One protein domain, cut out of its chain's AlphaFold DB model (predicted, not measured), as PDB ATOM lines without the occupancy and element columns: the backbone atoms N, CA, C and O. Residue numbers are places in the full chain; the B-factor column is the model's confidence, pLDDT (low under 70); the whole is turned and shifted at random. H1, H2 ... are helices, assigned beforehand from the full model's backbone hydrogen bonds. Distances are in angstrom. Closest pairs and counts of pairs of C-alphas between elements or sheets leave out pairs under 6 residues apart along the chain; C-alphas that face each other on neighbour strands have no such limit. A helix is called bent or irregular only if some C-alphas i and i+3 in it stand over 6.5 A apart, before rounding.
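What this domain is: This is residues 49 to 128 of the 128 residues of the protein "F-box family protein" of Striga asiatica (UniProt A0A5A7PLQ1). Two long helices, H3 and H4, cross near their middles as an X, and the short helix H1 packs side by side along the first part of H3, while the short H2 makes a corner at H3's beginning. Two arms stick out from this body: the last turn of H3 with the loop after it, residues 93 to 102, and the end of H4 with the last residues, 121 to 128. The printed part has 80 residues with four named helices, in the order H1, H2, H3, H4, and no named strand; its class is all helix. The whole is compact, with a radius of gyration of the C-alphas of 13.1 A, and the C-alphas span 36 by 34 by 19 A.

Where its parts are: H1 takes residues 49 to 57, beginning with C-alpha 49 at (-0.697, -58.847, 15.316), and is 12.4 A long. H2 takes residues 67 to 74 and is 10.3 A long. H3 takes residues 77 to 96 and measures 25.5 A from its first C-alpha at (-1.007, -52.905, 15.803) to its last. It has a kink of 34 degrees near residue 84 and is only just irregular: C-alphas 83 and 86 are 6.8 A apart. H4, residues 106 to 126, is the longest helix with 21 residues and 30.3 A, and its C-alpha 126 is at (-7.103, -30.501, 27.846).

How they stand to each other: H3 is the hub and touches the three other helices. With residues 77 to 85 alone it touches H1, the closest C-alphas being those of Trp 52 and Arg 78 at 5.3 A. H1 and H3 run the same way at a shallow tilt of 30 degrees. H2 and H3 touch only at the corner by their link, with the closest C-alphas, those of Val 71 and Tyr 77, 5.7 A apart; their lines are about perpendicular, at 73 degrees. Residues 84 to 88 of H3 touch residues 112 to 117 of H4, with the closest C-alphas, those of Cys 84 and Leu 113, 7.3 A apart. The lines of H3 and H4 are about perpendicular, at 74 degrees. H1 and H4 are apart, as are H2 and H4, and H1 and H2. In H1, H2 and H4 every O i to N i+4 pair is within hydrogen-bond range; in H3, 14 of 16 are.

The domain as a whole: The two C-alphas farthest apart are those of Arg 100 and Ala 128, at 38.7 A. Without the stretches that stand free, the body of 62 residues spans 24 by 23 by 22 A. The printed part has no cut and ends at the chain's last residue, 128. The link from H2 to H3 is tight, and those from H1 to H2 and from H3 to H4 are short. The mean pLDDT of the printed part is 77.1, and 21 residues are under 70, among them residues 92 to 107.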
ATOM      1  N   GLU A  49      -1.188 -60.180  15.691       92.12
ATOM      2  CA  GLU A  49      -0.697 -58.847  15.316       92.12
ATOM      3  C   GLU A  49      -0.533 -58.696  13.797       92.12
ATOM      4  O   GLU A  49      -0.836 -57.633  13.269       92.12
ATOM      5  N   ALA A  50      -0.183 -59.771  13.080       91.50
ATOM      6  CA  ALA A  50      -0.082 -59.777  11.617       91.50
ATOM      7  C   ALA A  50      -1.421 -59.473  10.919       91.50
ATOM      8  O   ALA A  50      -1.457 -58.780   9.899       91.50
ATOM      9  N   LEU A  51      -2.544 -59.952  11.474       93.50
ATOM     10  CA  LEU A  51      -3.866 -59.569  10.980       93.50
ATOM     11  C   LEU A  51      -4.061 -58.063  11.158       93.50
ATOM     12  O   LEU A  51      -4.384 -57.375  10.196       93.50
ATOM     13  N   TRP A  52      -3.838 -57.540  12.365       92.31
ATOM     14  CA  TRP A  52      -4.048 -56.119  12.660       92.31
ATOM     15  C   TRP A  52      -3.110 -55.201  11.873       92.31
ATOM     16  O   TRP A  52      -3.558 -54.149  11.423       92.31
ATOM     17  N   GLU A  53      -1.866 -55.610  11.631       91.19
ATOM     18  CA  GLU A  53      -0.918 -54.931  10.743       91.19
ATOM     19  C   GLU A  53      -1.502 -54.773   9.335       91.19
ATOM     20  O   GLU A  53      -1.623 -53.654   8.828       91.19
ATOM     21  N   TYR A  54      -1.979 -55.874   8.740       91.25
ATOM     22  CA  TYR A  54      -2.651 -55.836   7.442       91.25
ATOM     23  C   TYR A  54      -3.867 -54.899   7.461       91.25
ATOM     24  O   TYR A  54      -4.048 -54.089   6.549       91.25
ATOM     25  N   LEU A  55      -4.706 -54.958   8.503       89.50
ATOM     26  CA  LEU A  55      -5.897 -54.107   8.587       89.50
ATOM     27  C   LEU A  55      -5.557 -52.617   8.719       89.50
ATOM     28  O   LEU A  55      -6.330 -51.800   8.211       89.50
ATOM     29  N   CYS A  56      -4.445 -52.271   9.379       87.56
ATOM     30  CA  CYS A  56      -3.968 -50.894   9.510       87.56
ATOM     31  C   CYS A  56      -3.539 -50.326   8.159       87.56
ATOM     32  O   CYS A  56      -3.948 -49.223   7.809       87.56
ATOM     33  N   PHE A  57      -2.773 -51.088   7.375       85.56
ATOM     34  CA  PHE A  57      -2.158 -50.559   6.157       85.56
ATOM     35  C   PHE A  57      -2.910 -50.870   4.868       85.56
ATOM     36  O   PHE A  57      -2.682 -50.187   3.882       85.56
ATOM     37  N   ARG A  58      -3.880 -51.793   4.836       84.81
ATOM     38  CA  ARG A  58      -4.639 -52.080   3.595       84.81
ATOM     39  C   ARG A  58      -5.351 -50.861   2.995       84.81
ATOM     40  O   ARG A  58      -5.703 -50.880   1.824       84.81
ATOM     41  N   GLN A  59      -5.641 -49.842   3.809       72.31
ATOM     42  CA  GLN A  59      -6.222 -48.567   3.363       72.31
ATOM     43  C   GLN A  59      -5.235 -47.391   3.457       72.31
ATOM     44  O   GLN A  59      -5.531 -46.331   2.921       72.31
ATOM     45  N   LEU A  60      -4.109 -47.561   4.161       66.50
ATOM     46  CA  LEU A  60      -3.107 -46.525   4.446       66.50
ATOM     47  C   LEU A  60      -1.745 -46.853   3.797       66.50
ATOM     48  O   LEU A  60      -0.724 -46.356   4.245       66.50
ATOM     49  N   ALA A  61      -1.705 -47.730   2.790       70.31
ATOM     50  CA  ALA A  61      -0.457 -48.170   2.173       70.31
ATOM     51  C   ALA A  61       0.174 -47.055   1.320       70.31
ATOM     52  O   ALA A  61      -0.560 -46.385   0.586       70.31
ATOM     53  N   PRO A  62       1.514 -46.917   1.328       67.62
ATOM     54  CA  PRO A  62       2.499 -47.683   2.103       67.62
ATOM     55  C   PRO A  62       2.553 -47.290   3.595       67.62
ATOM     56  O   PRO A  62       2.203 -46.163   3.937       67.62
ATOM     57  N   PRO A  63       2.986 -48.200   4.493       70.81
ATOM     58  CA  PRO A  63       3.184 -47.870   5.903       70.81
ATOM     59  C   PRO A  63       4.176 -46.699   6.035       70.81
ATOM     60  O   PRO A  63       5.269 -46.799   5.479       70.81
ATOM     61  N   PRO A  64       3.824 -45.615   6.751       71.25
ATOM     62  CA  PRO A  64       4.733 -44.492   6.926       71.25
ATOM     63  C   PRO A  64       6.025 -44.890   7.652       71.25
ATOM     64  O   PRO A  64       6.059 -45.837   8.450       71.25
ATOM     65  N   ASP A  65       7.089 -44.129   7.405       75.50
ATOM     66  CA  ASP A  65       8.354 -44.301   8.108       75.50
ATOM     67  C   ASP A  65       8.165 -44.108   9.622       75.50
ATOM     68  O   ASP A  65       7.390 -43.276  10.091       75.50
ATOM     69  N   GLY A  66       8.840 -44.939  10.418       76.88
ATOM     70  CA  GLY A  66       8.770 -44.867  11.881       76.88
ATOM     71  C   GLY A  66       7.516 -45.475  12.523       76.88
ATOM     72  O   GLY A  66       7.445 -45.535  13.753       76.88
ATOM     73  N   VAL A  67       6.557 -46.024  11.759       83.31
ATOM     74  CA  VAL A  67       5.350 -46.631  12.358       83.31
ATOM     75  C   VAL A  67       5.678 -47.778  13.314       83.31
ATOM     76  O   VAL A  67       4.992 -47.941  14.317       83.31
ATOM     77  N   ARG A  68       6.767 -48.523  13.095       84.69
ATOM     78  CA  ARG A  68       7.201 -49.567  14.042       84.69
ATOM     79  C   ARG A  68       7.481 -49.020  15.448       84.69
ATOM     80  O   ARG A  68       7.133 -49.679  16.422       84.69
ATOM     81  N   ALA A  69       8.051 -47.818  15.565       85.38
ATOM     82  CA  ALA A  69       8.292 -47.179  16.860       85.38
ATOM     83  C   ALA A  69       6.974 -46.760  17.533       85.38
ATOM     84  O   ALA A  69       6.789 -46.984  18.728       85.38
ATOM     85  N   LEU A  70       6.019 -46.237  16.756       83.81
ATOM     86  CA  LEU A  70       4.674 -45.915  17.246       83.81
ATOM     87  C   LEU A  70       3.914 -47.165  17.701       83.81
ATOM     88  O   LEU A  70       3.285 -47.161  18.754       83.81
ATOM     89  N   VAL A  71       3.992 -48.248  16.928       89.19
ATOM     90  CA  VAL A  71       3.387 -49.542  17.265       89.19
ATOM     91  C   VAL A  71       3.972 -50.074  18.567       89.19
ATOM     92  O   VAL A  71       3.213 -50.507  19.432       89.19
ATOM     93  N   ALA A  72       5.295 -49.989  18.739       87.81
ATOM     94  CA  ALA A  72       5.957 -50.369  19.981       87.81
ATOM     95  C   ALA A  72       5.480 -49.513  21.168       87.81
ATOM     96  O   ALA A  72       5.095 -50.067  22.194       87.81
ATOM     97  N   ALA A  73       5.415 -48.186  21.012       87.62
ATOM     98  CA  ALA A  73       4.962 -47.268  22.060       87.62
ATOM     99  C   ALA A  73       3.485 -47.474  22.447       87.62
ATOM    100  O   ALA A  73       3.124 -47.405  23.620       87.62
ATOM    101  N   LEU A  74       2.622 -47.769  21.470       87.12
ATOM    102  CA  LEU A  74       1.210 -48.070  21.712       87.12
ATOM    103  C   LEU A  74       1.011 -49.477  22.295       87.12
ATOM    104  O   LEU A  74       0.002 -49.721  22.962       87.12
ATOM    105  N   GLY A  75       1.958 -50.390  22.078       89.94
ATOM    106  CA  GLY A  75       1.894 -51.783  22.521       89.94
ATOM    107  C   GLY A  75       1.184 -52.718  21.537       89.94
ATOM    108  O   GLY A  75       0.530 -53.665  21.971       89.94
ATOM    109  N   GLY A  76       1.262 -52.438  20.231       91.44
ATOM    110  CA  GLY A  76       0.794 -53.328  19.162       91.44
ATOM    111  C   GLY A  76      -0.089 -52.662  18.101       91.44
ATOM    112  O   GLY A  76      -0.711 -51.615  18.314       91.44
ATOM    113  N   TYR A  77      -0.188 -53.313  16.942       91.75
ATOM    114  CA  TYR A  77      -1.007 -52.905  15.803       91.75
ATOM    115  C   TYR A  77      -2.487 -52.898  16.142       91.75
ATOM    116  O   TYR A  77      -3.220 -52.024  15.685       91.75
ATOM    117  N   ARG A  78      -2.946 -53.825  16.989       90.56
ATOM    118  CA  ARG A  78      -4.342 -53.823  17.434       90.56
ATOM    119  C   ARG A  78      -4.702 -52.526  18.156       90.56
ATOM    120  O   ARG A  78      -5.778 -51.973  17.923       90.56
ATOM    121  N   ARG A  79      -3.810 -52.025  19.018       90.25
ATOM    122  CA  ARG A  79      -4.022 -50.761  19.734       90.25
ATOM    123  C   ARG A  79      -3.971 -49.572  18.787       90.25
ATOM    124  O   ARG A  79      -4.887 -48.752  18.831       90.25
ATOM    125  N   LEU A  80      -2.995 -49.539  17.878       89.75
ATOM    126  CA  LEU A  80      -2.925 -48.540  16.807       89.75
ATOM    127  C   LEU A  80      -4.211 -48.511  15.965       89.75
ATOM    128  O   LEU A  80      -4.757 -47.437  15.699       89.75
ATOM    129  N   TYR A  81      -4.753 -49.680  15.615       88.94
ATOM    130  CA  TYR A  81      -6.002 -49.784  14.874       88.94
ATOM    131  C   TYR A  81      -7.157 -49.138  15.635       88.94
ATOM    132  O   TYR A  81      -7.882 -48.307  15.093       88.94
ATOM    133  N   THR A  82      -7.336 -49.500  16.908       88.44
ATOM    134  CA  THR A  82      -8.448 -48.991  17.718       88.44
ATOM    135  C   THR A  82      -8.330 -47.509  18.055       88.44
ATOM    136  O   THR A  82      -9.357 -46.831  18.089       88.44
ATOM    137  N   ALA A  83      -7.109 -47.020  18.294       86.00
ATOM    138  CA  ALA A  83      -6.847 -45.659  18.750       86.00
ATOM    139  C   ALA A  83      -6.825 -44.649  17.597       86.00
ATOM    140  O   ALA A  83      -7.364 -43.559  17.747       86.00
ATOM    141  N   CYS A  84      -6.253 -45.019  16.445       82.38
ATOM    142  CA  CYS A  84      -5.994 -44.076  15.354       82.38
ATOM    143  C   CYS A  84      -6.756 -44.439  14.075       82.38
ATOM    144  O   CYS A  84      -7.530 -43.638  13.551       82.38
ATOM    145  N   VAL A  85      -6.595 -45.669  13.576       84.44
ATOM    146  CA  VAL A  85      -7.102 -46.044  12.241       84.44
ATOM    147  C   VAL A  85      -8.628 -46.112  12.214       84.44
ATOM    148  O   VAL A  85      -9.274 -45.570  11.318       84.44
ATOM    149  N   ARG A  86      -9.240 -46.753  13.207       85.56
ATOM    150  CA  ARG A  86     -10.691 -46.930  13.278       85.56
ATOM    151  C   ARG A  86     -11.438 -45.594  13.389       85.56
ATOM    152  O   ARG A  86     -12.377 -45.405  12.610       85.56
ATOM    153  N   PRO A  87     -11.062 -44.652  14.279       83.25
ATOM    154  CA  PRO A  87     -11.659 -43.317  14.293       83.25
ATOM    155  C   PRO A  87     -11.547 -42.596  12.950       83.25
ATOM    156  O   PRO A  87     -12.551 -42.074  12.468       83.25
ATOM    157  N   LEU A  88     -10.383 -42.643  12.293       80.69
ATOM    158  CA  LEU A  88     -10.183 -42.055  10.965       80.69
ATOM    159  C   LEU A  88     -11.133 -42.650   9.913       80.69
ATOM    160  O   LEU A  88     -11.803 -41.914   9.180       80.69
ATOM    161  N   LEU A  89     -11.266 -43.979   9.875       79.06
ATOM    162  CA  LEU A  89     -12.192 -44.666   8.970       79.06
ATOM    163  C   LEU A  89     -13.654 -44.285   9.248       79.06
ATOM    164  O   LEU A  89     -14.435 -44.105   8.310       79.06
ATOM    165  N   MET A  90     -14.040 -44.128  10.516       79.94
ATOM    166  CA  MET A  90     -15.398 -43.727  10.904       79.94
ATOM    167  C   MET A  90     -15.691 -42.264  10.555       79.94
ATOM    168  O   MET A  90     -16.747 -41.975   9.984       79.94
ATOM    169  N   SER A  91     -14.754 -41.353  10.822       75.75
ATOM    170  CA  SER A  91     -14.836 -39.943  10.423       75.75
ATOM    171  C   SER A  91     -14.982 -39.805   8.909       75.75
ATOM    172  O   SER A  91     -15.833 -39.056   8.425       75.75
ATOM    173  N   ARG A  92     -14.257 -40.618   8.135       69.12
ATOM    174  CA  ARG A  92     -14.423 -40.682   6.682       69.12
ATOM    175  C   ARG A  92     -15.755 -41.267   6.255       69.12
ATOM    176  O   ARG A  92     -16.347 -40.733   5.331       69.12
ATOM    177  N   ARG A  93     -16.259 -42.338   6.878       69.75
ATOM    178  CA  ARG A  93     -17.608 -42.850   6.560       69.75
ATOM    179  C   ARG A  93     -18.661 -41.758   6.752       69.75
ATOM    180  O   ARG A  93     -19.554 -41.635   5.919       69.75
ATOM    181  N   ARG A  94     -18.518 -40.922   7.786       66.69
ATOM    182  CA  ARG A  94     -19.373 -39.742   7.995       66.69
ATOM    183  C   ARG A  94     -19.192 -38.682   6.897       66.69
ATOM    184  O   ARG A  94     -20.197 -38.190   6.394       66.69
ATOM    185  N   ARG A  95     -17.954 -38.380   6.479       63.84
ATOM    186  CA  ARG A  95     -17.651 -37.443   5.370       63.84
ATOM    187  C   ARG A  95     -18.114 -37.952   3.999       63.84
ATOM    188  O   ARG A  95     -18.797 -37.241   3.285       63.84
ATOM    189  N   ARG A  96     -17.842 -39.210   3.653       58.38
ATOM    190  CA  ARG A  96     -18.268 -39.857   2.398       58.38
ATOM    191  C   ARG A  96     -19.776 -40.044   2.276       58.38
ATOM    192  O   ARG A  96     -20.290 -40.165   1.174       58.38
ATOM    193  N   ARG A  97     -20.505 -40.057   3.394       57.09
ATOM    194  CA  ARG A  97     -21.969 -39.963   3.355       57.09
ATOM    195  C   ARG A  97     -22.438 -38.608   2.799       57.09
ATOM    196  O   ARG A  97     -23.596 -38.502   2.420       57.09
ATOM    197  N   ARG A  98     -21.551 -37.606   2.746       52.94
ATOM    198  CA  ARG A  98     -21.760 -36.299   2.109       52.94
ATOM    199  C   ARG A  98     -21.128 -36.201   0.710       52.94
ATOM    200  O   ARG A  98     -21.700 -35.525  -0.130       52.94
ATOM    201  N   GLU A  99     -20.034 -36.917   0.422       52.88
ATOM    202  CA  GLU A  99     -19.316 -36.859  -0.871       52.88
ATOM    203  C   GLU A  99     -18.982 -38.252  -1.442       52.88
ATOM    204  O   GLU A  99     -18.360 -39.103  -0.794       52.88
ATOM    205  N   ARG A 100     -19.404 -38.503  -2.688       48.78
ATOM    206  CA  ARG A 100     -19.286 -39.802  -3.370       48.78
ATOM    207  C   ARG A 100     -17.831 -40.076  -3.807       48.78
ATOM    208  O   ARG A 100     -17.286 -39.389  -4.653       48.78
ATOM    209  N   THR A 101     -17.264 -41.147  -3.240       50.03
ATOM    210  CA  THR A 101     -16.224 -42.046  -3.802       50.03
ATOM    211  C   THR A 101     -14.887 -41.475  -4.315       50.03
ATOM    212  O   THR A 101     -14.749 -41.214  -5.499       50.03
ATOM    213  N   ALA A 102     -13.834 -41.513  -3.481       54.66
ATOM    214  CA  ALA A 102     -12.428 -41.532  -3.939       54.66
ATOM    215  C   ALA A 102     -11.522 -42.314  -2.969       54.66
ATOM    216  O   ALA A 102     -11.508 -41.995  -1.781       54.66
ATOM    217  N   ALA A 103     -10.860 -43.398  -3.404       58.84
ATOM    218  CA  ALA A 103      -9.902 -44.177  -2.590       58.84
ATOM    219  C   ALA A 103      -8.787 -43.277  -2.006       58.84
ATOM    220  O   ALA A 103      -8.535 -42.218  -2.562       58.84
ATOM    221  N   TRP A 104      -8.199 -43.643  -0.856       57.28
ATOM    222  CA  TRP A 104      -7.136 -42.833  -0.224       57.28
ATOM    223  C   TRP A 104      -5.933 -42.738  -1.167       57.28
ATOM    224  O   TRP A 104      -5.508 -43.761  -1.704       57.28
ATOM    225  N   THR A 105      -5.359 -41.546  -1.319       67.69
ATOM    226  CA  THR A 105      -3.954 -41.434  -1.729       67.69
ATOM    227  C   THR A 105      -3.070 -41.547  -0.478       67.69
ATOM    228  O   THR A 105      -3.502 -41.143   0.605       67.69
ATOM    229  N   PRO A 106      -1.837 -42.077  -0.579       64.38
ATOM    230  CA  PRO A 106      -0.910 -42.163   0.553       64.38
ATOM    231  C   PRO A 106      -0.748 -40.852   1.335       64.38
ATOM    232  O   PRO A 106      -0.704 -40.849   2.560       64.38
ATOM    233  N   HIS A 107      -0.729 -39.719   0.634       67.31
ATOM    234  CA  HIS A 107      -0.526 -38.407   1.250       67.31
ATOM    235  C   HIS A 107      -1.778 -37.912   1.986       67.31
ATOM    236  O   HIS A 107      -1.674 -37.303   3.048       67.31
ATOM    237  N   GLU A 108      -2.979 -38.233   1.482       71.50
ATOM    238  CA  GLU A 108      -4.230 -37.983   2.213       71.50
ATOM    239  C   GLU A 108      -4.237 -38.760   3.541       71.50
ATOM    240  O   GLU A 108      -4.794 -38.290   4.540       71.50
ATOM    241  N   ALA A 109      -3.568 -39.919   3.560       69.56
ATOM    242  CA  ALA A 109      -3.466 -40.766   4.730       69.56
ATOM    243  C   ALA A 109      -2.643 -40.163   5.844       69.56
ATOM    244  O   ALA A 109      -3.099 -40.032   6.983       69.56
ATOM    245  N   GLU A 110      -1.432 -39.796   5.469       76.38
ATOM    246  CA  GLU A 110      -0.437 -39.209   6.336       76.38
ATOM    247  C   GLU A 110      -0.926 -37.879   6.912       76.38
ATOM    248  O   GLU A 110      -0.844 -37.661   8.123       76.38
ATOM    249  N   LEU A 111      -1.539 -37.033   6.079       78.19
ATOM    250  CA  LEU A 111      -2.088 -35.752   6.514       78.19
ATOM    251  C   LEU A 111      -3.265 -35.941   7.486       78.19
ATOM    252  O   LEU A 111      -3.329 -35.283   8.524       78.19
ATOM    253  N   SER A 112      -4.178 -36.872   7.185       76.06
ATOM    254  CA  SER A 112      -5.319 -37.181   8.059       76.06
ATOM    255  C   SER A 112      -4.871 -37.759   9.401       76.06
ATOM    256  O   SER A 112      -5.420 -37.392  10.440       76.06
ATOM    257  N   LEU A 113      -3.869 -38.642   9.390       77.12
ATOM    258  CA  LEU A 113      -3.284 -39.212  10.601       77.12
ATOM    259  C   LEU A 113      -2.578 -38.132  11.425       77.12
ATOM    260  O   LEU A 113      -2.793 -38.073  12.631       77.12
ATOM    261  N   SER A 114      -1.818 -37.243  10.783       84.44
ATOM    262  CA  SER A 114      -1.142 -36.120  11.444       84.44
ATOM    263  C   SER A 114      -2.139 -35.176  12.117       84.44
ATOM    264  O   SER A 114      -2.007 -34.890  13.305       84.44
ATOM    265  N   LEU A 115      -3.192 -34.760  11.404       82.25
ATOM    266  CA  LEU A 115      -4.255 -33.912  11.959       82.25
ATOM    267  C   LEU A 115      -4.993 -34.595  13.117       82.25
ATOM    268  O   LEU A 115      -5.291 -33.955  14.124       82.25
ATOM    269  N   PHE A 116      -5.268 -35.896  12.998       79.81
ATOM    270  CA  PHE A 116      -5.905 -36.657  14.070       79.81
ATOM    271  C   PHE A 116      -5.007 -36.795  15.299       79.81
ATOM    272  O   PHE A 116      -5.492 -36.630  16.413       79.81
ATOM    273  N   CYS A 117      -3.712 -37.062  15.121       77.25
ATOM    274  CA  CYS A 117      -2.758 -37.123  16.225       77.25
ATOM    275  C   CYS A 117      -2.705 -35.788  16.979       77.25
ATOM    276  O   CYS A 117      -2.745 -35.790  18.206       77.25
ATOM    277  N   VAL A 118      -2.688 -34.654  16.268       84.25
ATOM    278  CA  VAL A 118      -2.719 -33.320  16.890       84.25
ATOM    279  C   VAL A 118      -4.006 -33.108  17.701       84.25
ATOM    280  O   VAL A 118      -3.918 -32.755  18.875       84.25
ATOM    281  N   ASP A 119      -5.187 -33.385  17.133       78.31
ATOM    282  CA  ASP A 119      -6.479 -33.262  17.840       78.31
ATOM    283  C   ASP A 119      -6.575 -34.225  19.040       78.31
ATOM    284  O   ASP A 119      -7.086 -33.861  20.100       78.31
ATOM    285  N   TYR A 120      -6.036 -35.441  18.917       77.62
ATOM    286  CA  TYR A 120      -5.996 -36.418  20.005       77.62
ATOM    287  C   TYR A 120      -5.147 -35.926  21.180       77.62
ATOM    288  O   TYR A 120      -5.623 -35.939  22.315       77.62
ATOM    289  N   TYR A 121      -3.921 -35.457  20.922       79.25
ATOM    290  CA  TYR A 121      -3.059 -34.931  21.982       79.25
ATOM    291  C   TYR A 121      -3.619 -33.649  22.594       79.25
ATOM    292  O   TYR A 121      -3.548 -33.495  23.808       79.25
ATOM    293  N   GLN A 122      -4.233 -32.767  21.800       78.62
ATOM    294  CA  GLN A 122      -4.920 -31.588  22.333       78.62
ATOM    295  C   GLN A 122      -6.034 -31.984  23.303       78.62
ATOM    296  O   GLN A 122      -6.106 -31.444  24.400       78.62
ATOM    297  N   ARG A 123      -6.873 -32.963  22.951       78.12
ATOM    298  CA  ARG A 123      -7.936 -33.438  23.852       78.12
ATOM    299  C   ARG A 123      -7.400 -34.162  25.076       78.12
ATOM    300  O   ARG A 123      -7.987 -34.025  26.139       78.12
ATOM    301  N   LEU A 124      -6.318 -34.923  24.935       77.00
ATOM    302  CA  LEU A 124      -5.682 -35.610  26.057       77.00
ATOM    303  C   LEU A 124      -5.093 -34.606  27.058       77.00
ATOM    304  O   LEU A 124      -5.275 -34.774  28.256       77.00
ATOM    305  N   LEU A 125      -4.427 -33.560  26.562       75.19
ATOM    306  CA  LEU A 125      -3.831 -32.504  27.382       75.19
ATOM    307  C   LEU A 125      -4.877 -31.572  28.006       75.19
ATOM    308  O   LEU A 125      -4.662 -31.094  29.108       75.19
ATOM    309  N   LEU A 126      -5.997 -31.318  27.323       73.31
ATOM    310  CA  LEU A 126      -7.103 -30.501  27.846       73.31
ATOM    311  C   LEU A 126      -8.044 -31.269  28.790       73.31
ATOM    312  O   LEU A 126      -8.898 -30.656  29.424       73.31
ATOM    313  N   ALA A 127      -7.937 -32.598  28.846       63.03
ATOM    314  CA  ALA A 127      -8.701 -33.456  29.753       63.03
ATOM    315  C   ALA A 127      -7.913 -33.859  31.017       63.03
ATOM    316  O   ALA A 127      -8.415 -34.675  31.795       63.03
ATOM    317  N   ALA A 128      -6.701 -33.323  31.192       51.38
ATOM    318  CA  ALA A 128      -5.855 -33.457  32.378       51.38
ATOM    319  C   ALA A 128      -5.949 -32.193  33.241       51.38
ATOM    320  O   ALA A 128      -5.897 -32.344  34.482       51.38
TER     321      ALA A 128